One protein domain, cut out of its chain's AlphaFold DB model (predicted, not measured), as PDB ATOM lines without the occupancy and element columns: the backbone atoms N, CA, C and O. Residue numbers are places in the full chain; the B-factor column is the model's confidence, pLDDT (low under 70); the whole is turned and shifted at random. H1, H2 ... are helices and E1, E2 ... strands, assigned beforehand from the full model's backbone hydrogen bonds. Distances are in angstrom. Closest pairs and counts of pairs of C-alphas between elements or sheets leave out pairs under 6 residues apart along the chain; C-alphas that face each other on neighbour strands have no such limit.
ATOM      1  N   LEU A 109      49.855 -30.958 -22.885       50.69
ATOM      2  CA  LEU A 109      49.501 -29.825 -22.050       50.69
ATOM      3  C   LEU A 109      50.628 -28.812 -22.169       50.69
ATOM      4  O   LEU A 109      51.737 -29.070 -21.712       50.69
ATOM      5  N   PHE A 110      50.377 -27.686 -22.822       52.44
ATOM      6  CA  PHE A 110      51.327 -26.583 -22.799       52.44
ATOM      7  C   PHE A 110      50.880 -25.601 -21.750       52.44
ATOM      8  O   PHE A 110      49.762 -25.092 -21.807       52.44
ATOM      9  N   VAL A 111      51.764 -25.345 -20.799       54.34
ATOM     10  CA  VAL A 111      51.532 -24.302 -19.826       54.34
ATOM     11  C   VAL A 111      52.334 -23.076 -20.226       54.34
ATOM     12  O   VAL A 111      53.558 -23.057 -20.117       54.34
ATOM     13  N   PHE A 112      51.642 -22.060 -20.728       54.91
ATOM     14  CA  PHE A 112      52.266 -20.791 -21.065       54.91
ATOM     15  C   PHE A 112      52.117 -19.840 -19.877       54.91
ATOM     16  O   PHE A 112      50.986 -19.454 -19.563       54.91
ATOM     17  N   PRO A 113      53.219 -19.417 -19.230       54.03
ATOM     18  CA  PRO A 113      53.177 -18.136 -18.547       54.03
ATOM     19  C   PRO A 113      52.919 -17.090 -19.634       54.03
ATOM     20  O   PRO A 113      53.593 -17.107 -20.670       54.03
ATOM     21  N   GLU A 114      51.927 -16.218 -19.463       47.12
ATOM     22  CA  GLU A 114      51.760 -15.130 -20.424       47.12
ATOM     23  C   GLU A 114      53.081 -14.335 -20.530       47.12
ATOM     24  O   GLU A 114      53.614 -13.882 -19.510       47.12
ATOM     25  N   PRO A 115      53.649 -14.137 -21.738       43.12
ATOM     26  CA  PRO A 115      54.559 -13.018 -21.948       43.12
ATOM     27  C   PRO A 115      53.673 -11.752 -21.862       43.12
ATOM     28  O   PRO A 115      52.473 -11.832 -22.063       43.12
ATOM     29  N   TRP A 116      54.093 -10.545 -21.498       42.22
ATOM     30  CA  TRP A 116      55.103  -9.709 -22.155       42.22
ATOM     31  C   TRP A 116      55.598  -8.623 -21.206       42.22
ATOM     32  O   TRP A 116      55.921  -7.505 -21.592       42.22
ATOM     33  N   GLU A 117      55.709  -8.988 -19.949       34.97
ATOM     34  CA  GLU A 117      56.486  -8.277 -18.968       34.97
ATOM     35  C   GLU A 117      57.229  -9.412 -18.240       34.97
ATOM     36  O   GLU A 117      56.747  -9.863 -17.224       34.97
ATOM     37  N   ASN A 118      58.342  -9.949 -18.810       37.22
ATOM     38  CA  ASN A 118      59.106 -11.176 -18.432       37.22
ATOM     39  C   ASN A 118      60.665 -11.234 -18.500       37.22
ATOM     40  O   ASN A 118      61.179 -12.316 -18.754       37.22
ATOM     41  N   ARG A 119      61.466 -10.170 -18.333       36.75
ATOM     42  CA  ARG A 119      62.913 -10.295 -17.976       36.75
ATOM     43  C   ARG A 119      63.225  -9.712 -16.578       36.75
ATOM     44  O   ARG A 119      64.390  -9.532 -16.241       36.75
ATOM     45  N   LEU A 120      62.201  -9.329 -15.809       42.22
ATOM     46  CA  LEU A 120      62.206  -8.151 -14.922       42.22
ATOM     47  C   LEU A 120      61.043  -8.042 -13.899       42.22
ATOM     48  O   LEU A 120      61.039  -7.088 -13.126       42.22
ATOM     49  N   PHE A 121      60.045  -8.920 -13.873       40.00
ATOM     50  CA  PHE A 121      58.677  -8.521 -13.547       40.00
ATOM     51  C   PHE A 121      57.997  -9.391 -12.476       40.00
ATOM     52  O   PHE A 121      58.180 -10.599 -12.436       40.00
ATOM     53  N   GLY A 122      57.285  -8.681 -11.599       48.12
ATOM     54  CA  GLY A 122      56.028  -8.975 -10.894       48.12
ATOM     55  C   GLY A 122      55.565 -10.385 -10.480       48.12
ATOM     56  O   GLY A 122      56.156 -11.397 -10.839       48.12
ATOM     57  N   PRO A 123      54.473 -10.438  -9.690       54.03
ATOM     58  CA  PRO A 123      53.747 -11.677  -9.423       54.03
ATOM     59  C   PRO A 123      53.236 -12.277 -10.742       54.03
ATOM     60  O   PRO A 123      52.789 -11.555 -11.631       54.03
ATOM     61  N   ILE A 124      53.362 -13.597 -10.899       63.16
ATOM     62  CA  ILE A 124      52.737 -14.317 -12.012       63.16
ATOM     63  C   ILE A 124      51.257 -14.387 -11.674       63.16
ATOM     64  O   ILE A 124      50.869 -15.127 -10.775       63.16
ATOM     65  N   ASP A 125      50.450 -13.586 -12.360       69.81
ATOM     66  CA  ASP A 125      49.029 -13.456 -12.040       69.81
ATOM     67  C   ASP A 125      48.159 -14.519 -12.721       69.81
ATOM     68  O   ASP A 125      47.022 -14.742 -12.299       69.81
ATOM     69  N   GLN A 126      48.684 -15.193 -13.752       72.88
ATOM     70  CA  GLN A 126      47.979 -16.261 -14.450       72.88
ATOM     71  C   GLN A 126      48.890 -17.265 -15.162       72.88
ATOM     72  O   GLN A 126      49.998 -16.952 -15.604       72.88
ATOM     73  N   ILE A 127      48.350 -18.467 -15.329       79.06
ATOM     74  CA  ILE A 127      48.934 -19.609 -16.018       79.06
ATOM     75  C   ILE A 127      47.921 -20.126 -17.048       79.06
ATOM     76  O   ILE A 127      46.777 -20.403 -16.700       79.06
ATOM     77  N   THR A 128      48.324 -20.321 -18.305       78.44
ATOM     78  CA  THR A 128      47.428 -20.872 -19.339       78.44
ATOM     79  C   THR A 128      47.781 -22.316 -19.649       78.44
ATOM     80  O   THR A 128      48.831 -22.561 -20.234       78.44
ATOM     81  N   ALA A 129      46.898 -23.262 -19.321       79.50
ATOM     82  CA  ALA A 129      47.009 -24.666 -19.713       79.50
ATOM     83  C   ALA A 129      46.318 -24.904 -21.062       79.50
ATOM     84  O   ALA A 129      45.168 -24.513 -21.254       79.50
ATOM     85  N   VAL A 130      46.998 -25.555 -22.002       79.06
ATOM     86  CA  VAL A 130      46.505 -25.787 -23.366       79.06
ATOM     87  C   VAL A 130      46.466 -27.273 -23.670       79.06
ATOM     88  O   VAL A 130      47.507 -27.907 -23.659       79.06
ATOM     89  N   VAL A 131      45.295 -27.806 -24.001       80.12
ATOM     90  CA  VAL A 131      45.094 -29.140 -24.575       80.12
ATOM     91  C   VAL A 131      45.151 -29.010 -26.092       80.12
ATOM     92  O   VAL A 131      44.242 -28.443 -26.702       80.12
ATOM     93  N   ASP A 132      46.219 -29.513 -26.701       79.00
ATOM     94  CA  ASP A 132      46.404 -29.489 -28.152       79.00
ATOM     95  C   ASP A 132      46.508 -30.909 -28.710       79.00
ATOM     96  O   ASP A 132      47.359 -31.687 -28.276       79.00
ATOM     97  N   GLY A 133      45.640 -31.239 -29.668       73.69
ATOM     98  CA  GLY A 133      45.584 -32.558 -30.290       73.69
ATOM     99  C   GLY A 133      44.625 -32.600 -31.481       73.69
ATOM    100  O   GLY A 133      43.660 -31.846 -31.554       73.69
ATOM    101  N   GLN A 134      44.914 -33.450 -32.472       76.75
ATOM    102  CA  GLN A 134      44.081 -33.643 -33.678       76.75
ATOM    103  C   GLN A 134      43.711 -32.349 -34.450       76.75
ATOM    104  O   GLN A 134      42.721 -32.310 -35.177       76.75
ATOM    105  N   GLY A 135      44.525 -31.291 -34.337       70.06
ATOM    106  CA  GLY A 135      44.273 -29.991 -34.978       70.06
ATOM    107  C   GLY A 135      43.238 -29.120 -34.256       70.06
ATOM    108  O   GLY A 135      42.794 -28.118 -34.816       70.06
ATOM    109  N   ILE A 136      42.853 -29.496 -33.035       72.19
ATOM    110  CA  ILE A 136      41.999 -28.723 -32.138       72.19
ATOM    111  C   ILE A 136      42.826 -28.323 -30.918       72.19
ATOM    112  O   ILE A 136      43.478 -29.152 -30.289       72.19
ATOM    113  N   THR A 137      42.743 -27.045 -30.560       76.75
ATOM    114  CA  THR A 137      43.430 -26.484 -29.397       76.75
ATOM    115  C   THR A 137      42.398 -25.892 -28.441       76.75
ATOM    116  O   THR A 137      41.538 -25.099 -28.842       76.75
ATOM    117  N   VAL A 138      42.463 -26.278 -27.169       77.50
ATOM    118  CA  VAL A 138      41.597 -25.777 -26.094       77.50
ATOM    119  C   VAL A 138      42.467 -25.239 -24.967       77.50
ATOM    120  O   VAL A 138      43.355 -25.942 -24.510       77.50
ATOM    121  N   SER A 139      42.212 -24.018 -24.501       78.31
ATOM    122  CA  SER A 139      42.961 -23.402 -23.402       78.31
ATOM    123  C   SER A 139      42.097 -23.145 -22.166       78.31
ATOM    124  O   SER A 139      40.892 -22.906 -22.269       78.31
ATOM    125  N   PHE A 140      42.739 -23.174 -21.001       76.25
ATOM    126  CA  PHE A 140      42.185 -22.872 -19.686       76.25
ATOM    127  C   PHE A 140      43.129 -21.906 -18.964       76.25
ATOM    128  O   PHE A 140      44.334 -22.151 -18.922       76.25
ATOM    129  N   THR A 141      42.596 -20.826 -18.390       79.62
ATOM    130  CA  THR A 141      43.403 -19.803 -17.700       79.62
ATOM    131  C   THR A 141      43.251 -19.910 -16.191       79.62
ATOM    132  O   THR A 141      42.214 -19.563 -15.630       79.62
ATOM    133  N   ILE A 142      44.297 -20.371 -15.531       82.06
ATOM    134  CA  ILE A 142      44.390 -20.529 -14.086       82.06
ATOM    135  C   ILE A 142      44.885 -19.206 -13.507       82.06
ATOM    136  O   ILE A 142      45.965 -18.740 -13.861       82.06
ATOM    137  N   ALA A 143      44.100 -18.588 -12.629       79.81
ATOM    138  CA  ALA A 143      44.565 -17.419 -11.891       79.81
ATOM    139  C   ALA A 143      45.646 -17.842 -10.883       79.81
ATOM    140  O   ALA A 143      45.531 -18.876 -10.246       79.81
ATOM    141  N   THR A 144      46.704 -17.059 -10.734       79.19
ATOM    142  CA  THR A 144      47.772 -17.305  -9.746       79.19
ATOM    143  C   THR A 144      48.161 -16.044  -8.974       79.19
ATOM    144  O   THR A 144      49.075 -16.062  -8.155       79.19
ATOM    145  N   GLY A 145      47.452 -14.943  -9.231       72.38
ATOM    146  CA  GLY A 145      47.613 -13.679  -8.525       72.38
ATOM    147  C   GLY A 145      46.974 -13.674  -7.133       72.38
ATOM    148  O   GLY A 145      46.672 -14.717  -6.543       72.38
ATOM    149  N   GLU A 146      46.755 -12.463  -6.617       73.44
ATOM    150  CA  GLU A 146      46.182 -12.217  -5.289       73.44
ATOM    151  C   GLU A 146      44.831 -12.927  -5.103       73.44
ATOM    152  O   GLU A 146      43.926 -12.829  -5.941       73.44
ATOM    153  N   PHE A 147      44.699 -13.651  -3.989       73.81
ATOM    154  CA  PHE A 147      43.490 -14.401  -3.696       73.81
ATOM    155  C   PHE A 147      42.342 -13.459  -3.340       73.81
ATOM    156  O   PHE A 147      42.451 -12.575  -2.494       73.81
ATOM    157  N   ASN A 148      41.191 -13.683  -3.966       71.62
ATOM    158  CA  ASN A 148      39.954 -13.026  -3.586       71.62
ATOM    159  C   ASN A 148      38.799 -13.991  -3.818       71.62
ATOM    160  O   ASN A 148      38.474 -14.329  -4.959       71.62
ATOM    161  N   VAL A 149      38.147 -14.393  -2.729       70.00
ATOM    162  CA  VAL A 149      37.004 -15.315  -2.758       70.00
ATOM    163  C   VAL A 149      35.873 -14.822  -3.674       70.00
ATOM    164  O   VAL A 149      35.198 -15.621  -4.306       70.00
ATOM    165  N   ASN A 150      35.714 -13.503  -3.840       67.00
ATOM    166  CA  ASN A 150      34.681 -12.923  -4.704       67.00
ATOM    167  C   ASN A 150      35.036 -12.969  -6.200       67.00
ATOM    168  O   ASN A 150      34.161 -12.734  -7.039       67.00
ATOM    169  N   ASN A 151      36.299 -13.236  -6.546       66.75
ATOM    170  CA  ASN A 151      36.738 -13.352  -7.936       66.75
ATOM    171  C   ASN A 151      36.384 -14.726  -8.526       66.75
ATOM    172  O   ASN A 151      36.112 -14.823  -9.723       66.75
ATOM    173  N   GLY A 152      36.336 -15.776  -7.702       62.62
ATOM    174  CA  GLY A 152      35.961 -17.122  -8.133       62.62
ATOM    175  C   GLY A 152      34.459 -17.327  -8.108       62.62
ATOM    176  O   GLY A 152      33.911 -17.921  -7.185       62.62
ATOM    177  N   LYS A 153      33.770 -16.831  -9.134       66.31
ATOM    178  CA  LYS A 153      32.334 -17.079  -9.260       66.31
ATOM    179  C   LYS A 153      32.076 -18.546  -9.646       66.31
ATOM    180  O   LYS A 153      32.750 -19.032 -10.560       66.31
ATOM    181  N   PRO A 154      31.105 -19.246  -9.028       68.06
ATOM    182  CA  PRO A 154      30.794 -20.644  -9.346       68.06
ATOM    183  C   PRO A 154      30.588 -20.912 -10.845       68.06
ATOM    184  O   PRO A 154      31.066 -21.918 -11.368       68.06
ATOM    185  N   GLU A 155      29.996 -19.962 -11.573       71.88
ATOM    186  CA  GLU A 155      29.711 -20.080 -13.008       71.88
ATOM    187  C   GLU A 155      30.987 -20.109 -13.870       71.88
ATOM    188  O   GLU A 155      30.963 -20.517 -15.034       71.88
ATOM    189  N   PHE A 156      32.128 -19.650 -13.351       74.62
ATOM    190  CA  PHE A 156      33.414 -19.810 -14.030       74.62
ATOM    191  C   PHE A 156      33.843 -21.280 -14.048       74.62
ATOM    192  O   PHE A 156      34.181 -21.807 -15.108       74.62
ATOM    193  N   PHE A 157      33.740 -21.957 -12.906       80.81
ATOM    194  CA  PHE A 157      34.128 -23.359 -12.770       80.81
ATOM    195  C   PHE A 157      33.134 -24.308 -13.441       80.81
ATOM    196  O   PHE A 157      33.549 -25.263 -14.090       80.81
ATOM    197  N   GLU A 158      31.835 -24.010 -13.403       82.06
ATOM    198  CA  GLU A 158      30.832 -24.768 -14.170       82.06
ATOM    199  C   GLU A 158      31.115 -24.728 -15.677       82.06
ATOM    200  O   GLU A 158      30.988 -25.737 -16.377       82.06
ATOM    201  N   ARG A 159      31.570 -23.577 -16.192       81.81
ATOM    202  CA  ARG A 159      31.991 -23.454 -17.595       81.81
ATOM    203  C   ARG A 159      33.230 -24.287 -17.895       81.81
ATOM    204  O   ARG A 159      33.279 -24.885 -18.968       81.81
ATOM    205  N   TRP A 160      34.193 -24.362 -16.977       85.31
ATOM    206  CA  TRP A 160      35.350 -25.253 -17.115       85.31
ATOM    207  C   TRP A 160      34.929 -26.713 -17.173       85.31
ATOM    208  O   TRP A 160      35.289 -27.401 -18.122       85.31
ATOM    209  N   ILE A 161      34.108 -27.160 -16.225       89.25
ATOM    210  CA  ILE A 161      33.613 -28.539 -16.159       89.25
ATOM    211  C   ILE A 161      32.868 -28.893 -17.452       89.25
ATOM    212  O   ILE A 161      33.198 -29.878 -18.114       89.25
ATOM    213  N   LYS A 162      31.936 -28.041 -17.893       87.44
ATOM    214  CA  LYS A 162      31.210 -28.231 -19.160       87.44
ATOM    215  C   LYS A 162      32.145 -28.252 -20.369       87.44
ATOM    216  O   LYS A 162      31.891 -28.971 -21.333       87.44
ATOM    217  N   ARG A 163      33.216 -27.455 -20.351       85.50
ATOM    218  CA  ARG A 163      34.208 -27.410 -21.431       85.50
ATOM    219  C   ARG A 163      35.046 -28.684 -21.474       85.50
ATOM    220  O   ARG A 163      35.208 -29.228 -22.563       85.50
ATOM    221  N   ILE A 164      35.524 -29.150 -20.320       89.88
ATOM    222  CA  ILE A 164      36.295 -30.390 -20.152       89.88
ATOM    223  C   ILE A 164      35.471 -31.590 -20.611       89.88
ATOM    224  O   ILE A 164      35.979 -32.415 -21.358       89.88
ATOM    225  N   GLN A 165      34.184 -31.649 -20.260       90.06
ATOM    226  CA  GLN A 165      33.268 -32.705 -20.714       90.06
ATOM    227  C   GLN A 165      32.757 -32.511 -22.151       90.06
ATOM    228  O   GLN A 165      32.105 -33.383 -22.721       90.06
ATOM    229  N   GLY A 166      33.042 -31.360 -22.758       86.56
ATOM    230  CA  GLY A 166      32.461 -30.942 -24.022       86.56
ATOM    231  C   GLY A 166      33.122 -31.549 -25.267       86.56
ATOM    232  O   GLY A 166      34.242 -32.071 -25.225       86.56
ATOM    233  N   PRO A 167      32.471 -31.384 -26.433       80.56
ATOM    234  CA  PRO A 167      32.897 -31.997 -27.689       80.56
ATOM    235  C   PRO A 167      34.245 -31.479 -28.188       80.56
ATOM    236  O   PRO A 167      34.969 -32.212 -28.843       80.56
ATOM    237  N   MET A 168      34.622 -30.236 -27.876       80.69
ATOM    238  CA  MET A 168      35.901 -29.680 -28.334       80.69
ATOM    239  C   MET A 168      37.096 -30.340 -27.652       80.69
ATOM    240  O   MET A 168      38.073 -30.637 -28.324       80.69
ATOM    241  N   VAL A 169      37.002 -30.606 -26.347       84.19
ATOM    242  CA  VAL A 169      38.049 -31.333 -25.622       84.19
ATOM    243  C   VAL A 169      38.079 -32.788 -26.086       84.19
ATOM    244  O   VAL A 169      39.147 -33.292 -26.414       84.19
ATOM    245  N   SER A 170      36.918 -33.424 -26.273       85.75
ATOM    246  CA  SER A 170      36.833 -34.749 -26.910       85.75
ATOM    247  C   SER A 170      37.461 -34.787 -28.307       85.75
ATOM    248  O   SER A 170      38.074 -35.780 -28.682       85.75
ATOM    249  N   GLY A 171      37.344 -33.697 -29.069       78.50
ATOM    250  CA  GLY A 171      37.888 -33.572 -30.419       78.50
ATOM    251  C   GLY A 171      39.405 -33.464 -30.464       78.50
ATOM    252  O   GLY A 171      39.989 -33.743 -31.501       78.50
ATOM    253  N   THR A 172      40.056 -33.117 -29.351       79.50
ATOM    254  CA  THR A 172      41.526 -33.133 -29.276       79.50
ATOM    255  C   THR A 172      42.100 -34.554 -29.233       79.50
ATOM    256  O   THR A 172      43.287 -34.751 -29.492       79.50
ATOM    257  N   GLY A 173      41.261 -35.556 -28.950       81.31
ATOM    258  CA  GLY A 173      41.681 -36.946 -28.798       81.31
ATOM    259  C   GLY A 173      42.265 -37.279 -27.426       81.31
ATOM    260  O   GLY A 173      43.031 -38.238 -27.348       81.31
ATOM    261  N   ILE A 174      41.925 -36.511 -26.380       85.06
ATOM    262  CA  ILE A 174      42.306 -36.847 -25.001       85.06
ATOM    263  C   ILE A 174      41.757 -38.213 -24.583       85.06
ATOM    264  O   ILE A 174      40.669 -38.613 -25.018       85.06
ATOM    265  N   THR A 175      42.489 -38.914 -23.721       87.88
ATOM    266  CA  THR A 175      41.997 -40.144 -23.093       87.88
ATOM    267  C   THR A 175      40.985 -39.838 -21.988       87.88
ATOM    268  O   THR A 175      40.801 -38.687 -21.580       87.88
ATOM    269  N   GLU A 176      40.294 -40.873 -21.509       88.88
ATOM    270  CA  GLU A 176      39.365 -40.714 -20.388       88.88
ATOM    271  C   GLU A 176      40.113 -40.365 -19.097       88.88
ATOM    272  O   GLU A 176      39.668 -39.510 -18.341       88.88
ATOM    273  N   GLU A 177      41.300 -40.936 -18.895       87.19
ATOM    274  CA  GLU A 177      42.154 -40.656 -17.738       87.19
ATOM    275  C   GLU A 177      42.643 -39.200 -17.737       87.19
ATOM    276  O   GLU A 177      42.624 -38.526 -16.713       87.19
ATOM    277  N   GLU A 178      43.029 -38.669 -18.900       86.25
ATOM    278  CA  GLU A 178      43.411 -37.258 -19.055       86.25
ATOM    279  C   GLU A 178      42.238 -36.311 -18.796       86.25
ATOM    280  O   GLU A 178      42.404 -35.234 -18.218       86.25
ATOM    281  N   ARG A 179      41.036 -36.714 -19.213       90.19
ATOM    282  CA  ARG A 179      39.809 -35.964 -18.947       90.19
ATOM    283  C   ARG A 179      39.496 -35.936 -17.462       90.19
ATOM    284  O   ARG A 179      39.197 -34.867 -16.934       90.19
ATOM    285  N   GLU A 180      39.569 -37.092 -16.812       90.94
ATOM    286  CA  GLU A 180      39.377 -37.238 -15.374       90.94
ATOM    287  C   GLU A 180      40.393 -36.386 -14.609       90.94
ATOM    288  O   GLU A 180      40.022 -35.666 -13.684       90.94
ATOM    289  N   LEU A 181      41.651 -36.365 -15.054       90.31
ATOM    290  CA  LEU A 181      42.693 -35.538 -14.457       90.31
ATOM    291  C   LEU A 181      42.377 -34.036 -14.561       90.31
ATOM    292  O   LEU A 181      42.438 -33.321 -13.560       90.31
ATOM    293  N   LEU A 182      41.982 -33.549 -15.743       90.06
ATOM    294  CA  LEU A 182      41.570 -32.150 -15.930       90.06
ATOM    295  C   LEU A 182      40.332 -31.796 -15.097       90.06
ATOM    296  O   LEU A 182      40.235 -30.688 -14.565       90.06
ATOM    297  N   LEU A 183      39.384 -32.726 -14.982       91.81
ATOM    298  CA  LEU A 183      38.180 -32.548 -14.181       91.81
ATOM    299  C   LEU A 183      38.520 -32.440 -12.691       91.81
ATOM    300  O   LEU A 183      38.091 -31.489 -12.043       91.81
ATOM    301  N   ASN A 184      39.336 -33.357 -12.169       92.25
ATOM    302  CA  ASN A 184      39.799 -33.334 -10.781       92.25
ATOM    303  C   ASN A 184      40.588 -32.062 -10.474       92.25
ATOM    304  O   ASN A 184      40.398 -31.464  -9.416       92.25
ATOM    305  N   PHE A 185      41.408 -31.595 -11.417       92.19
ATOM    306  CA  PHE A 185      42.092 -30.313 -11.293       92.19
ATOM    307  C   PHE A 185      41.094 -29.151 -11.177       92.19
ATOM    308  O   PHE A 185      41.204 -28.328 -10.270       92.19
ATOM    309  N   ALA A 186      40.088 -29.090 -12.057       90.94
ATOM    310  CA  ALA A 186      39.076 -28.034 -12.032       90.94
ATOM    311  C   ALA A 186      38.249 -28.039 -10.733       90.94
ATOM    312  O   ALA A 186      37.958 -26.972 -10.188       90.94
ATOM    313  N   LEU A 187      37.889 -29.222 -10.227       90.94
ATOM    314  CA  LEU A 187      37.146 -29.392  -8.975       90.94
ATOM    315  C   LEU A 187      37.985 -29.008  -7.750       90.94
ATOM    316  O   LEU A 187      37.517 -28.239  -6.910       90.94
ATOM    317  N   GLY A 188      39.232 -29.478  -7.677       91.69
ATOM    318  CA  GLY A 188      40.151 -29.138  -6.591       91.69
ATOM    319  C   GLY A 188      40.450 -27.641  -6.549       91.69
ATOM    320  O   GLY A 188      40.324 -27.004  -5.506       91.69
ATOM    321  N   TYR A 189      40.729 -27.035  -7.704       90.00
ATOM    322  CA  TYR A 189      41.020 -25.606  -7.783       90.00
ATOM    323  C   TYR A 189      39.797 -24.726  -7.454       90.00
ATOM    324  O   TYR A 189      39.926 -23.690  -6.798       90.00
ATOM    325  N   ARG A 190      38.582 -25.156  -7.834       88.31
ATOM    326  CA  ARG A 190      37.314 -24.508  -7.438       88.31
ATOM    327  C   ARG A 190      37.166 -24.414  -5.919       88.31
ATOM    328  O   ARG A 190      36.588 -23.439  -5.441       88.31
ATOM    329  N   ALA A 191      37.673 -25.392  -5.168       89.50
ATOM    330  CA  ALA A 191      37.479 -25.506  -3.724       89.50
ATOM    331  C   ALA A 191      37.935 -24.264  -2.948       89.50
ATOM    332  O   ALA A 191      37.260 -23.848  -2.004       89.50
ATOM    333  N   PHE A 192      39.014 -23.616  -3.397       86.56
ATOM    334  CA  PHE A 192      39.509 -22.372  -2.802       86.56
ATOM    335  C   PHE A 192      38.479 -21.241  -2.840       86.56
ATOM    336  O   PHE A 192      38.453 -20.389  -1.958       86.56
ATOM    337  N   TYR A 193      37.594 -21.236  -3.834       85.12
ATOM    338  CA  TYR A 193      36.626 -20.165  -4.049       85.12
ATOM    339  C   TYR A 193      35.237 -20.466  -3.479       85.12
ATOM    340  O   TYR A 193      34.342 -19.630  -3.577       85.12
ATOM    341  N   LEU A 194      35.044 -21.624  -2.840       81.81
ATOM    342  CA  LEU A 194      33.774 -21.974  -2.195       81.81
ATOM    343  C   LEU A 194      33.556 -21.270  -0.857       81.81
ATOM    344  O   LEU A 194      32.452 -21.315  -0.322       81.81
ATOM    345  N   GLY A 195      34.591 -20.621  -0.317       77.12
ATOM    346  CA  GLY A 195      34.509 -19.922   0.965       77.12
ATOM    347  C   GLY A 195      34.247 -20.864   2.140       77.12
ATOM    348  O   GLY A 195      33.572 -20.475   3.091       77.12
ATOM    349  N   ARG A 196      34.733 -22.110   2.062       84.94
ATOM    350  CA  ARG A 196      34.619 -23.073   3.158       84.94
ATOM    351  C   ARG A 196      35.626 -22.744   4.262       84.94
ATOM    352  O   ARG A 196      36.785 -22.452   3.979       84.94
ATOM    353  N   ASP A 197      35.198 -22.856   5.517       85.81
ATOM    354  CA  ASP A 197      36.040 -22.554   6.685       85.81
ATOM    355  C   ASP A 197      37.211 -23.543   6.868       85.81
ATOM    356  O   ASP A 197      38.196 -23.227   7.535       85.81
ATOM    357  N   ASP A 198      37.106 -24.746   6.298       89.06
ATOM    358  CA  ASP A 198      38.118 -25.806   6.361       89.06
ATOM    359  C   ASP A 198      39.210 -25.688   5.284       89.06
ATOM    360  O   ASP A 198      40.195 -26.425   5.340       89.06
ATOM    361  N   ILE A 199      39.084 -24.736   4.352       91.19
ATOM    362  CA  ILE A 199      40.062 -24.455   3.291       91.19
ATOM    363  C   ILE A 199      40.584 -23.022   3.486       91.19
ATOM    364  O   ILE A 199      40.012 -22.067   2.955       91.19
ATOM    365  N   PRO A 200      41.648 -22.826   4.287       90.88
ATOM    366  CA  PRO A 200      42.166 -21.495   4.577       90.88
ATOM    367  C   PRO A 200      42.858 -20.879   3.357       90.88
ATOM    368  O   PRO A 200      43.518 -21.571   2.589       90.88
ATOM    369  N   GLU A 201      42.822 -19.551   3.241       89.06
ATOM    370  CA  GLU A 201      43.499 -18.799   2.167       89.06
ATOM    371  C   GLU A 201      45.001 -19.131   2.036       89.06
ATOM    372  O   GLU A 201      45.537 -19.169   0.934       89.06
ATOM    373  N   ALA A 202      45.693 -19.434   3.140       89.69
ATOM    374  CA  ALA A 202      47.105 -19.827   3.099       89.69
ATOM    375  C   ALA A 202      47.359 -21.070   2.221       89.69
ATOM    376  O   ALA A 202      48.390 -21.147   1.558       89.69
ATOM    377  N   MET A 203      46.396 -21.996   2.175       92.81
ATOM    378  CA  MET A 203      46.455 -23.219   1.374       92.81
ATOM    379  C   MET A 203      46.425 -22.907  -0.132       92.81
ATOM    380  O   MET A 203      47.098 -23.575  -0.912       92.81
ATOM    381  N   TYR A 204      45.705 -21.854  -0.541       89.31
ATOM    382  CA  TYR A 204      45.724 -21.372  -1.924       89.31
ATOM    383  C   TYR A 204      47.122 -20.885  -2.319       89.31
ATOM    384  O   TYR A 204      47.627 -21.273  -3.368       89.31
ATOM    385  N   TYR A 205      47.767 -20.063  -1.486       88.75
ATOM    386  CA  TYR A 205      49.097 -19.534  -1.811       88.75
ATOM    387  C   TYR A 205      50.181 -20.612  -1.804       88.75
ATOM    388  O   TYR A 205      51.104 -20.534  -2.612       88.75
ATOM    389  N   GLU A 206      50.069 -21.608  -0.923       91.25
ATOM    390  CA  GLU A 206      50.953 -22.777  -0.916       91.25
ATOM    391  C   GLU A 206      50.833 -23.551  -2.234       91.25
ATOM    392  O   GLU A 206      51.825 -23.698  -2.948       91.25
ATOM    393  N   PHE A 207      49.607 -23.918  -2.620       93.50
ATOM    394  CA  PHE A 207      49.337 -24.598  -3.886       93.50
ATOM    395  C   PHE A 207      49.813 -23.799  -5.104       93.50
ATOM    396  O   PHE A 207      50.533 -24.312  -5.957       93.50
ATOM    397  N   VAL A 208      49.410 -22.528  -5.206       88.69
ATOM    398  CA  VAL A 208      49.751 -21.675  -6.350       88.69
ATOM    399  C   VAL A 208      51.257 -21.449  -6.436       88.69
ATOM    400  O   VAL A 208      51.806 -21.427  -7.537       88.69
ATOM    401  N   GLY A 209      51.938 -21.314  -5.296       84.75
ATOM    402  CA  GLY A 209      53.392 -21.213  -5.240       84.75
ATOM    403  C   GLY A 209      54.074 -22.426  -5.871       84.75
ATOM    404  O   GLY A 209      54.939 -22.254  -6.732       84.75
ATOM    405  N   GLU A 210      53.654 -23.636  -5.497       89.06
ATOM    406  CA  GLU A 210      54.169 -24.883  -6.076       89.06
ATOM    407  C   GLU A 210      53.822 -25.005  -7.562       89.06
ATOM    408  O   GLU A 210      54.715 -25.209  -8.386       89.06
ATOM    409  N   LEU A 211      52.564 -24.753  -7.938       88.38
ATOM    410  CA  LEU A 211      52.110 -24.813  -9.329       88.38
ATOM    411  C   LEU A 211      52.912 -23.874 -10.240       88.38
ATOM    412  O   LEU A 211      53.279 -24.251 -11.356       88.38
ATOM    413  N   VAL A 212      53.195 -22.649  -9.784       84.69
ATOM    414  CA  VAL A 212      54.010 -21.673 -10.519       84.69
ATOM    415  C   VAL A 212      55.447 -22.169 -10.663       84.69
ATOM    416  O   VAL A 212      56.005 -22.088 -11.758       84.69
ATOM    417  N   VAL A 213      56.056 -22.684  -9.592       84.88
ATOM    418  CA  VAL A 213      57.432 -23.205  -9.629       84.88
ATOM    419  C   VAL A 213      57.543 -24.377 -10.602       84.88
ATOM    420  O   VAL A 213      58.417 -24.352 -11.473       84.88
ATOM    421  N   ASP A 214      56.633 -25.342 -10.514       85.62
ATOM    422  CA  ASP A 214      56.610 -26.523 -11.378       85.62
ATOM    423  C   ASP A 214      56.365 -26.143 -12.839       85.62
ATOM    424  O   ASP A 214      57.048 -26.617 -13.747       85.62
ATOM    425  N   THR A 215      55.457 -25.195 -13.071       82.62
ATOM    426  CA  THR A 215      55.190 -24.641 -14.401       82.62
ATOM    427  C   THR A 215      56.418 -23.956 -14.999       82.62
ATOM    428  O   THR A 215      56.725 -24.150 -16.175       82.62
ATOM    429  N   LEU A 216      57.134 -23.143 -14.218       81.69
ATOM    430  CA  LEU A 216      58.340 -22.447 -14.677       81.69
ATOM    431  C   LEU A 216      59.522 -23.395 -14.902       81.69
ATOM    432  O   LEU A 216      60.432 -23.064 -15.666       81.69
ATOM    433  N   ALA A 217      59.530 -24.551 -14.237       82.12
ATOM    434  CA  ALA A 217      60.555 -25.572 -14.405       82.12
ATOM    435  C   ALA A 217      60.424 -26.334 -15.735       82.12
ATOM    436  O   ALA A 217      61.421 -26.889 -16.208       82.12
ATOM    437  N   LEU A 218      59.239 -26.322 -16.360       76.62
ATOM    438  CA  LEU A 218      59.010 -26.941 -17.664       76.62
ATOM    439  C   LEU A 218      59.919 -26.326 -18.727       76.62
ATOM    440  O   LEU A 218      59.839 -25.134 -19.052       76.62
ATOM    441  N   ARG A 219      60.752 -27.154 -19.358       67.31
ATOM    442  CA  ARG A 219      61.480 -26.730 -20.554       67.31
ATOM    443  C   ARG A 219      60.546 -26.861 -21.736       67.31
ATOM    444  O   ARG A 219      60.471 -27.908 -22.368       67.31
ATOM    445  N   GLN A 220      59.845 -25.782 -22.060       62.41
ATOM    446  CA  GLN A 220      59.004 -25.728 -23.256       62.41
ATOM    447  C   GLN A 220      59.777 -26.268 -24.473       62.41
ATOM    448  O   GLN A 220      60.894 -25.802 -24.732       62.41
ATOM    449  N   PRO A 221      59.239 -27.259 -25.212       54.56
ATOM    450  CA  PRO A 221      57.838 -27.709 -25.282       54.56
ATOM    451  C   PRO A 221      57.495 -28.979 -24.459       54.56
ATOM    452  O   PRO A 221      56.712 -29.808 -24.925       54.56
ATOM    453  N   GLU A 222      58.106 -29.192 -23.289       62.81
ATOM    454  CA  GLU A 222      57.805 -30.339 -22.416       62.81
ATOM    455  C   GLU A 222      56.302 -30.430 -22.068       62.81
ATOM    456  O   GLU A 222      55.698 -29.417 -21.709       62.81
ATOM    457  N   PRO A 223      55.681 -31.625 -22.163       66.56
ATOM    458  CA  PRO A 223      54.290 -31.818 -21.771       66.56
ATOM    459  C   PRO A 223      54.099 -31.543 -20.276       66.56
ATOM    460  O   PRO A 223      54.734 -32.171 -19.433       66.56
ATOM    461  N   ALA A 224      53.152 -30.674 -19.943       70.94
ATOM    462  CA  ALA A 224      52.784 -30.329 -18.572       70.94
ATOM    463  C   ALA A 224      51.832 -31.341 -17.917       70.94
ATOM    464  O   ALA A 224      51.245 -31.053 -16.878       70.94
ATOM    465  N   GLY A 225      51.666 -32.521 -18.520       78.62
ATOM    466  CA  GLY A 225      50.853 -33.606 -17.977       78.62
ATOM    467  C   GLY A 225      51.197 -33.911 -16.521       78.62
ATOM    468  O   GLY A 225      50.324 -33.884 -15.662       78.62
ATOM    469  N   LEU A 226      52.492 -34.096 -16.255       82.94
ATOM    470  CA  LEU A 226      53.006 -34.362 -14.912       82.94
ATOM    471  C   LEU A 226      52.764 -33.198 -13.943       82.94
ATOM    472  O   LEU A 226      52.543 -33.439 -12.771       82.94
ATOM    473  N   VAL A 227      52.770 -31.943 -14.409       86.44
ATOM    474  CA  VAL A 227      52.497 -30.781 -13.539       86.44
ATOM    475  C   VAL A 227      51.041 -30.784 -13.083       86.44
ATOM    476  O   VAL A 227      50.759 -30.537 -11.915       86.44
ATOM    477  N   ILE A 228      50.108 -31.103 -13.985       88.25
ATOM    478  CA  ILE A 228      48.694 -31.241 -13.624       88.25
ATOM    479  C   ILE A 228      48.472 -32.483 -12.750       88.25
ATOM    480  O   ILE A 228      47.690 -32.409 -11.808       88.25
ATOM    481  N   GLU A 229      49.176 -33.587 -13.010       89.00
ATOM    482  CA  GLU A 229      49.155 -34.782 -12.153       89.00
ATOM    483  C   GLU A 229      49.594 -34.446 -10.724       89.00
ATOM    484  O   GLU A 229      48.809 -34.628  -9.796       89.00
ATOM    485  N   THR A 230      50.772 -33.838 -10.554       90.69
ATOM    486  CA  THR A 230      51.277 -33.375  -9.251       90.69
ATOM    487  C   THR A 230      50.299 -32.417  -8.570       90.69
ATOM    488  O   THR A 230      50.050 -32.532  -7.372       90.69
ATOM    489  N   ALA A 231      49.689 -31.494  -9.320       92.06
ATOM    490  CA  ALA A 231      48.699 -30.573  -8.771       92.06
ATOM    491  C   ALA A 231      47.439 -31.296  -8.258       92.06
ATOM    492  O   ALA A 231      46.913 -30.957  -7.198       92.06
ATOM    493  N   VAL A 232      46.959 -32.311  -8.980       93.69
ATOM    494  CA  VAL A 232      45.819 -33.133  -8.547       93.69
ATOM    495  C   VAL A 232      46.182 -33.994  -7.340       93.69
ATOM    496  O   VAL A 232      45.392 -34.070  -6.398       93.69
ATOM    497  N   GLU A 233      47.374 -34.591  -7.318       94.44
ATOM    498  CA  GLU A 233      47.881 -35.318  -6.149       94.44
ATOM    499  C   GLU A 233      47.935 -34.412  -4.915       94.44
ATOM    500  O   GLU A 233      47.503 -34.809  -3.828       94.44
ATOM    501  N   TRP A 234      48.391 -33.169  -5.092       95.88
ATOM    502  CA  TRP A 234      48.392 -32.168  -4.036       95.88
ATOM    503  C   TRP A 234      46.976 -31.918  -3.514       95.88
ATOM    504  O   TRP A 234      46.754 -31.985  -2.302       95.88
ATOM    505  N   PHE A 235      45.996 -31.711  -4.402       95.31
ATOM    506  CA  PHE A 235      44.603 -31.513  -3.996       95.31
ATOM    507  C   PHE A 235      44.054 -32.708  -3.219       95.31
ATOM    508  O   PHE A 235      43.467 -32.523  -2.157       95.31
ATOM    509  N   MET A 236      44.267 -33.933  -3.697       93.06
ATOM    510  CA  MET A 236      43.781 -35.140  -3.017       93.06
ATOM    511  C   MET A 236      44.461 -35.381  -1.659       93.06
ATOM    512  O   MET A 236      43.889 -36.041  -0.788       93.06
ATOM    513  N   GLY A 237      45.680 -34.867  -1.469       93.50
ATOM    514  CA  GLY A 237      46.420 -34.941  -0.209       93.50
ATOM    515  C   GLY A 237      46.006 -33.898   0.832       93.50
ATOM    516  O   GLY A 237      46.087 -34.188   2.029       93.50
ATOM    517  N   HIS A 238      45.558 -32.716   0.395       93.56
ATOM    518  CA  HIS A 238      45.337 -31.555   1.271       93.56
ATOM    519  C   HIS A 238      43.871 -31.130   1.401       93.56
ATOM    520  O   HIS A 238      43.494 -30.587   2.441       93.56
ATOM    521  N   LEU A 239      43.037 -31.377   0.387       92.44
ATOM    522  CA  LEU A 239      41.629 -30.989   0.396       92.44
ATOM    523  C   LEU A 239      40.729 -32.088   0.987       92.44
ATOM    524  O   LEU A 239      41.012 -33.283   0.852       92.44
ATOM    525  N   PRO A 240      39.607 -31.706   1.623       89.88
ATOM    526  CA  PRO A 240      38.566 -32.645   2.029       89.88
ATOM    527  C   PRO A 240      38.022 -33.454   0.839       89.88
ATOM    528  O   PRO A 240      37.777 -32.907  -0.233       89.88
ATOM    529  N   ALA A 241      37.796 -34.760   1.021       88.00
ATOM    530  CA  ALA A 241      37.353 -35.644  -0.065       88.00
ATOM    531  C   ALA A 241      35.984 -35.246  -0.653       88.00
ATOM    532  O   ALA A 241      35.739 -35.416  -1.843       88.00
ATOM    533  N   ASP A 242      35.109 -34.656   0.163       87.44
ATOM    534  CA  ASP A 242      33.790 -34.176  -0.251       87.44
ATOM    535  C   ASP A 242      33.845 -32.981  -1.212       87.44
ATOM    536  O   ASP A 242      32.820 -32.646  -1.788       87.44
ATOM    537  N   VAL A 243      35.008 -32.357  -1.425       86.44
ATOM    538  CA  VAL A 243      35.208 -31.354  -2.488       86.44
ATOM    539  C   VAL A 243      35.029 -31.970  -3.877       86.44
ATOM    540  O   VAL A 243      34.488 -31.324  -4.774       86.44
ATOM    541  N   PHE A 244      35.483 -33.211  -4.059       85.88
ATOM    542  CA  PHE A 244      35.420 -33.916  -5.341       85.88
ATOM    543  C   PHE A 244      34.068 -34.603  -5.552       85.88
ATOM    544  O   PHE A 244      33.610 -34.722  -6.684       85.88
ATOM    545  N   ASP A 245      33.408 -34.976  -4.453       81.00
ATOM    546  CA  ASP A 245      32.116 -35.667  -4.434       81.00
ATOM    547  C   ASP A 245      30.955 -34.747  -4.001       81.00
ATOM    548  O   ASP A 245      29.922 -35.224  -3.517       81.00
ATOM    549  N   GLU A 246      31.124 -33.422  -4.104       70.25
ATOM    550  CA  GLU A 246      30.212 -32.461  -3.476       70.25
ATOM    551  C   GLU A 246      28.775 -32.628  -4.013       70.25
ATOM    552  O   GLU A 246      28.529 -32.459  -5.216       70.25
ATOM    553  N   PRO A 247      27.790 -32.932  -3.143       57.53
ATOM    554  CA  PRO A 247      26.413 -33.141  -3.564       57.53
ATOM    555  C   PRO A 247      25.813 -31.814  -4.043       57.53
ATOM    556  O   PRO A 247      25.381 -30.984  -3.248       57.53
ATOM    557  N   GLY A 248      25.788 -31.616  -5.360       62.22
ATOM    558  CA  GLY A 248      25.293 -30.389  -5.993       62.22
ATOM    559  C   GLY A 248      26.035 -29.998  -7.268       62.22
ATOM    560  O   GLY A 248      25.511 -29.199  -8.040       62.22
ATOM    561  N   ILE A 249      27.212 -30.576  -7.526       71.88
ATOM    562  CA  ILE A 249      27.902 -30.405  -8.806       71.88
ATOM    563  C   ILE A 249      27.316 -31.404  -9.805       71.88
ATOM    564  O   ILE A 249      27.560 -32.606  -9.730       71.88
ATOM    565  N   GLU A 250      26.530 -30.908 -10.757       78.06
ATOM    566  CA  GLU A 250      26.081 -31.713 -11.889       78.06
ATOM    567  C   GLU A 250      27.227 -31.800 -12.905       78.06
ATOM    568  O   GLU A 250      27.431 -30.891 -13.709       78.06
ATOM    569  N   ILE A 251      28.024 -32.870 -12.827       83.06
ATOM    570  CA  ILE A 251      29.059 -33.164 -13.825       83.06
ATOM    571  C   ILE A 251      28.341 -33.655 -15.091       83.06
ATOM    572  O   ILE A 251      27.724 -34.722 -15.052       83.06
ATOM    573  N   PRO A 252      28.391 -32.913 -16.213       82.69
ATOM    574  CA  PRO A 252      27.727 -33.333 -17.441       82.69
ATOM    575  C   PRO A 252      28.348 -34.614 -17.997       82.69
ATOM    576  O   PRO A 252      29.553 -34.834 -17.864       82.69
ATOM    577  N   GLU A 253      27.544 -35.421 -18.689       87.62
ATOM    578  CA  GLU A 253      28.060 -36.563 -19.444       87.62
ATOM    579  C   GLU A 253      29.050 -36.115 -20.530       87.62
ATOM    580  O   GLU A 253      28.898 -35.051 -21.148       87.62
ATOM    581  N   PRO A 263      26.967 -27.174 -36.988       48.00
ATOM    582  CA  PRO A 263      26.510 -25.863 -37.428       48.00
ATOM    583  C   PRO A 263      26.598 -24.841 -36.284       48.00
ATOM    584  O   PRO A 263      26.563 -23.638 -36.535       48.00
ATOM    585  N   HIS A 264      26.785 -25.313 -35.046       46.56
ATOM    586  CA  HIS A 264      26.990 -24.525 -33.851       46.56
ATOM    587  C   HIS A 264      28.430 -24.504 -33.331       46.56
ATOM    588  O   HIS A 264      28.641 -23.856 -32.317       46.56
ATOM    589  N   ILE A 265      29.452 -25.077 -33.987       49.41
ATOM    590  CA  ILE A 265      30.856 -24.880 -33.546       49.41
ATOM    591  C   ILE A 265      31.196 -23.388 -33.552       49.41
ATOM    592  O   ILE A 265      31.715 -22.868 -32.569       49.41
ATOM    593  N   MET A 266      30.814 -22.676 -34.618       41.41
ATOM    594  CA  MET A 266      30.968 -21.220 -34.713       41.41
ATOM    595  C   MET A 266      30.128 -20.488 -33.660       41.41
ATOM    596  O   MET A 266      30.571 -19.472 -33.145       41.41
ATOM    597  N   GLN A 267      28.951 -21.017 -33.310       42.78
ATOM    598  CA  GLN A 267      28.089 -20.464 -32.264       42.78
ATOM    599  C   GLN A 267      28.700 -20.686 -30.868       42.78
ATOM    600  O   GLN A 267      28.784 -19.751 -30.098       42.78
ATOM    601  N   SER A 268      29.240 -21.870 -30.574       45.50
ATOM    602  CA  SER A 268      29.917 -22.210 -29.319       45.50
ATOM    603  C   SER A 268      31.271 -21.508 -29.162       45.50
ATOM    604  O   SER A 268      31.711 -21.307 -28.033       45.50
ATOM    605  N   LEU A 269      31.933 -21.160 -30.271       43.28
ATOM    606  CA  LEU A 269      33.103 -20.276 -30.321       43.28
ATOM    607  C   LEU A 269      32.715 -18.795 -30.187       43.28
ATOM    608  O   LEU A 269      33.499 -18.025 -29.649       43.28
ATOM    609  N   ALA A 270      31.537 -18.390 -30.672       41.06
ATOM    610  CA  ALA A 270      31.022 -17.021 -30.563       41.06
ATOM    611  C   ALA A 270      30.364 -16.727 -29.204       41.06
ATOM    612  O   ALA A 270      30.385 -15.588 -28.749       41.06
ATOM    613  N   ASP A 271      29.816 -17.752 -28.551       43.59
ATOM    614  CA  ASP A 271      29.304 -17.722 -27.180       43.59
ATOM    615  C   ASP A 271      30.444 -17.881 -26.154       43.59
ATOM    616  O   ASP A 271      30.230 -17.733 -24.946       43.59
ATOM    617  N   ALA A 272      31.669 -18.172 -26.617       41.12
ATOM    618  CA  ALA A 272      32.855 -18.053 -25.789       41.12
ATOM    619  C   ALA A 272      33.080 -16.557 -25.487       41.12
ATOM    620  O   ALA A 272      33.095 -15.742 -26.412       41.12
ATOM    621  N   PRO A 273      33.226 -16.161 -24.209       37.28
ATOM    622  CA  PRO A 273      33.522 -14.775 -23.864       37.28
ATOM    623  C   PRO A 273      34.802 -14.303 -24.569       37.28
ATOM    624  O   PRO A 273      35.700 -15.100 -24.842       37.28
ATOM    625  N   SER A 274      34.888 -12.997 -24.833       39.09
ATOM    626  CA  SER A 274      35.995 -12.315 -25.532       39.09
ATOM    627  C   SER A 274      37.390 -12.594 -24.970       39.09
ATOM    628  O   SER A 274      38.379 -12.361 -25.655       39.09
ATOM    629  N   ASP A 275      37.465 -13.126 -23.756       38.94
ATOM    630  CA  ASP A 275      38.707 -13.480 -23.078       38.94
ATOM    631  C   ASP A 275      39.278 -14.832 -23.582       38.94
ATOM    632  O   ASP A 275      40.344 -15.252 -23.147       38.94
ATOM    633  N   PHE A 276      38.577 -15.529 -24.496       47.19
ATOM    634  CA  PHE A 276      38.867 -16.912 -24.910       47.19
ATOM    635  C   PHE A 276      38.564 -17.217 -26.398       47.19
ATOM    636  O   PHE A 276      37.887 -18.198 -26.715       47.19
ATOM    637  N   SER A 277      39.076 -16.424 -27.351       32.47
ATOM    638  CA  SER A 277      38.972 -16.754 -28.788       32.47
ATOM    639  C   SER A 277      40.246 -17.429 -29.328       32.47
ATOM    640  O   SER A 277      41.281 -16.773 -29.427       32.47
ATOM    641  N   PRO A 278      40.206 -18.689 -29.806       37.88
ATOM    642  CA  PRO A 278      41.391 -19.350 -30.362       37.88
ATOM    643  C   PRO A 278      41.875 -18.721 -31.678       37.88
ATOM    644  O   PRO A 278      43.026 -18.898 -32.060       37.88
ATOM    645  N   THR A 279      41.023 -17.964 -32.377       33.44
ATOM    646  CA  THR A 279      41.339 -17.415 -33.706       33.44
ATOM    647  C   THR A 279      41.564 -15.907 -33.683       33.44
ATOM    648  O   THR A 279      42.387 -15.420 -34.453       33.44
ATOM    649  N   ALA A 280      40.904 -15.160 -32.787       33.94
ATOM    650  CA  ALA A 280      41.207 -13.741 -32.602       33.94
ATOM    651  C   ALA A 280      42.496 -13.555 -31.794       33.94
ATOM    652  O   ALA A 280      43.322 -12.754 -32.198       33.94
ATOM    653  N   THR A 281      42.760 -14.365 -30.763       36.53
ATOM    654  CA  THR A 281      43.962 -14.218 -29.929       36.53
ATOM    655  C   THR A 281      45.238 -14.663 -30.660       36.53
ATOM    656  O   THR A 281      46.253 -13.988 -30.556       36.53
ATOM    657  N   LEU A 282      45.214 -15.705 -31.505       35.88
ATOM    658  CA  LEU A 282      46.390 -16.080 -32.320       35.88
ATOM    659  C   LEU A 282      46.676 -15.103 -33.479       35.88
ATOM    660  O   LEU A 282      47.841 -14.911 -33.840       35.88
ATOM    661  N   LEU A 283      45.649 -14.453 -34.043       33.38
ATOM    662  CA  LEU A 283      45.820 -13.410 -35.065       33.38
ATOM    663  C   LEU A 283      46.115 -12.026 -34.453       33.38
ATOM    664  O   LEU A 283      46.879 -11.271 -35.050       33.38
ATOM    665  N   GLU A 284      45.613 -11.708 -33.255       33.03
ATOM    666  CA  GLU A 284      45.935 -10.484 -32.502       33.03
ATOM    667  C   GLU A 284      47.320 -10.544 -31.855       33.03
ATOM    668  O   GLU A 284      48.043  -9.558 -31.943       33.03
ATOM    669  N   ILE A 285      47.764 -11.682 -31.308       35.31
ATOM    670  CA  ILE A 285      49.142 -11.844 -30.796       35.31
ATOM    671  C   ILE A 285      50.169 -11.619 -31.919       35.31
ATOM    672  O   ILE A 285      51.223 -11.026 -31.690       35.31
ATOM    673  N   CYS A 286      49.847 -12.016 -33.153       32.59
ATOM    674  CA  CYS A 286      50.686 -11.734 -34.318       32.59
ATOM    675  C   CYS A 286      50.540 -10.290 -34.851       32.59
ATOM    676  O   CYS A 286      51.455  -9.801 -35.515       32.59
ATOM    677  N   ALA A 287      49.429  -9.596 -34.568       27.03
ATOM    678  CA  ALA A 287      49.137  -8.244 -35.063       27.03
ATOM    679  C   ALA A 287      49.459  -7.106 -34.066       27.03
ATOM    680  O   ALA A 287      49.607  -5.964 -34.496       27.03
TER     681      ALA A 287
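Overview. This is residues 109 to 253 and 263 to 287 of the 348 residues of an uncharacterized protein of Ganoderma sinense ZZ0214-1 (UniProt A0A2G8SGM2). A small sheet of three strands, E1, E2 and E3, has four longer helices gathered along it in an arc, H1, H3, H5 and H4, each touching the next but only grazing the sheet. The short H2 lies over E3, while H6 and H7 lie away from the sheet, and H7 sticks out free, as do residues 115 to 121. The printed part has 170 residues, with the order E1, E2, E3, H1 to H7; the sheet runs E1, E2, E3, is antiparallel, and the class is mixed, helices and strands. It is compact, with a radius of gyration of the C-alphas of 16.1 A and spans of 44 by 44 by 29 A.

Arrangement. E1, residues 109 to 113, and E2, residues 126 to 133, are an antiparallel hairpin, with N 112 and O 128 2.9 A apart, within hydrogen-bond range. E2 and E3, residues 136 to 143, form the next hairpin, with N 131 and O 138 at 2.7 A; the three strands are a meander, each the antiparallel neighbour of the one before. H1, residues 154 to 164, only grazes the sheet with residues 160 to 164. H2, residues 167 to 171, is on the sheet over E3, at a height of 8.1 A. H3, residues 176 to 194, touches H1 at a shallow tilt of 5 degrees, opposite ways; their closest C-alphas, of Phe 157 and Arg 190, are 6.3 A apart. H4, residues 201 to 217, touches H5, residues 225 to 238, in a helical hairpin at a shallow tilt of 20 degrees, the closest C-alphas being those of Asp 214 and Val 227, 6.3 A. H3 touches H5 with residues 181 to 189 alone, at a steep tilt of 48 degrees, the same way; the C-alphas of Phe 185 and Val 232 are closest, at 5.4 A. H6, residues 265 to 270, and H7, residues 280 to 287, are apart from each other and not on the sheet. Every O i to N i+4 pair is within hydrogen-bond range in H1, H2, H4, H5 and H6, against 12 of 15 in H3 and 3 of 4 in H7.

Along the chain. E1 begins at C-alpha 109 (49.501, -29.825, -22.050). E2 spans 22.9 A and E3 23.3 A. H3 spans 26.7 A, H4 24.7 A and H5 20.1 A. H7 ends at C-alpha 287 (49.137, -8.244, -35.063).

Size, cuts and confidence. Residues 254 to 262 are not printed, and C-alphas 253 and 263 are 21.0 A apart across the cut. The link E1 to E2 is long. Mean pLDDT of the printed part is 72.6; it is under 70 at residues 109 to 125, 150 to 154, 219 to 223, 247 to 248 and 263 to 287.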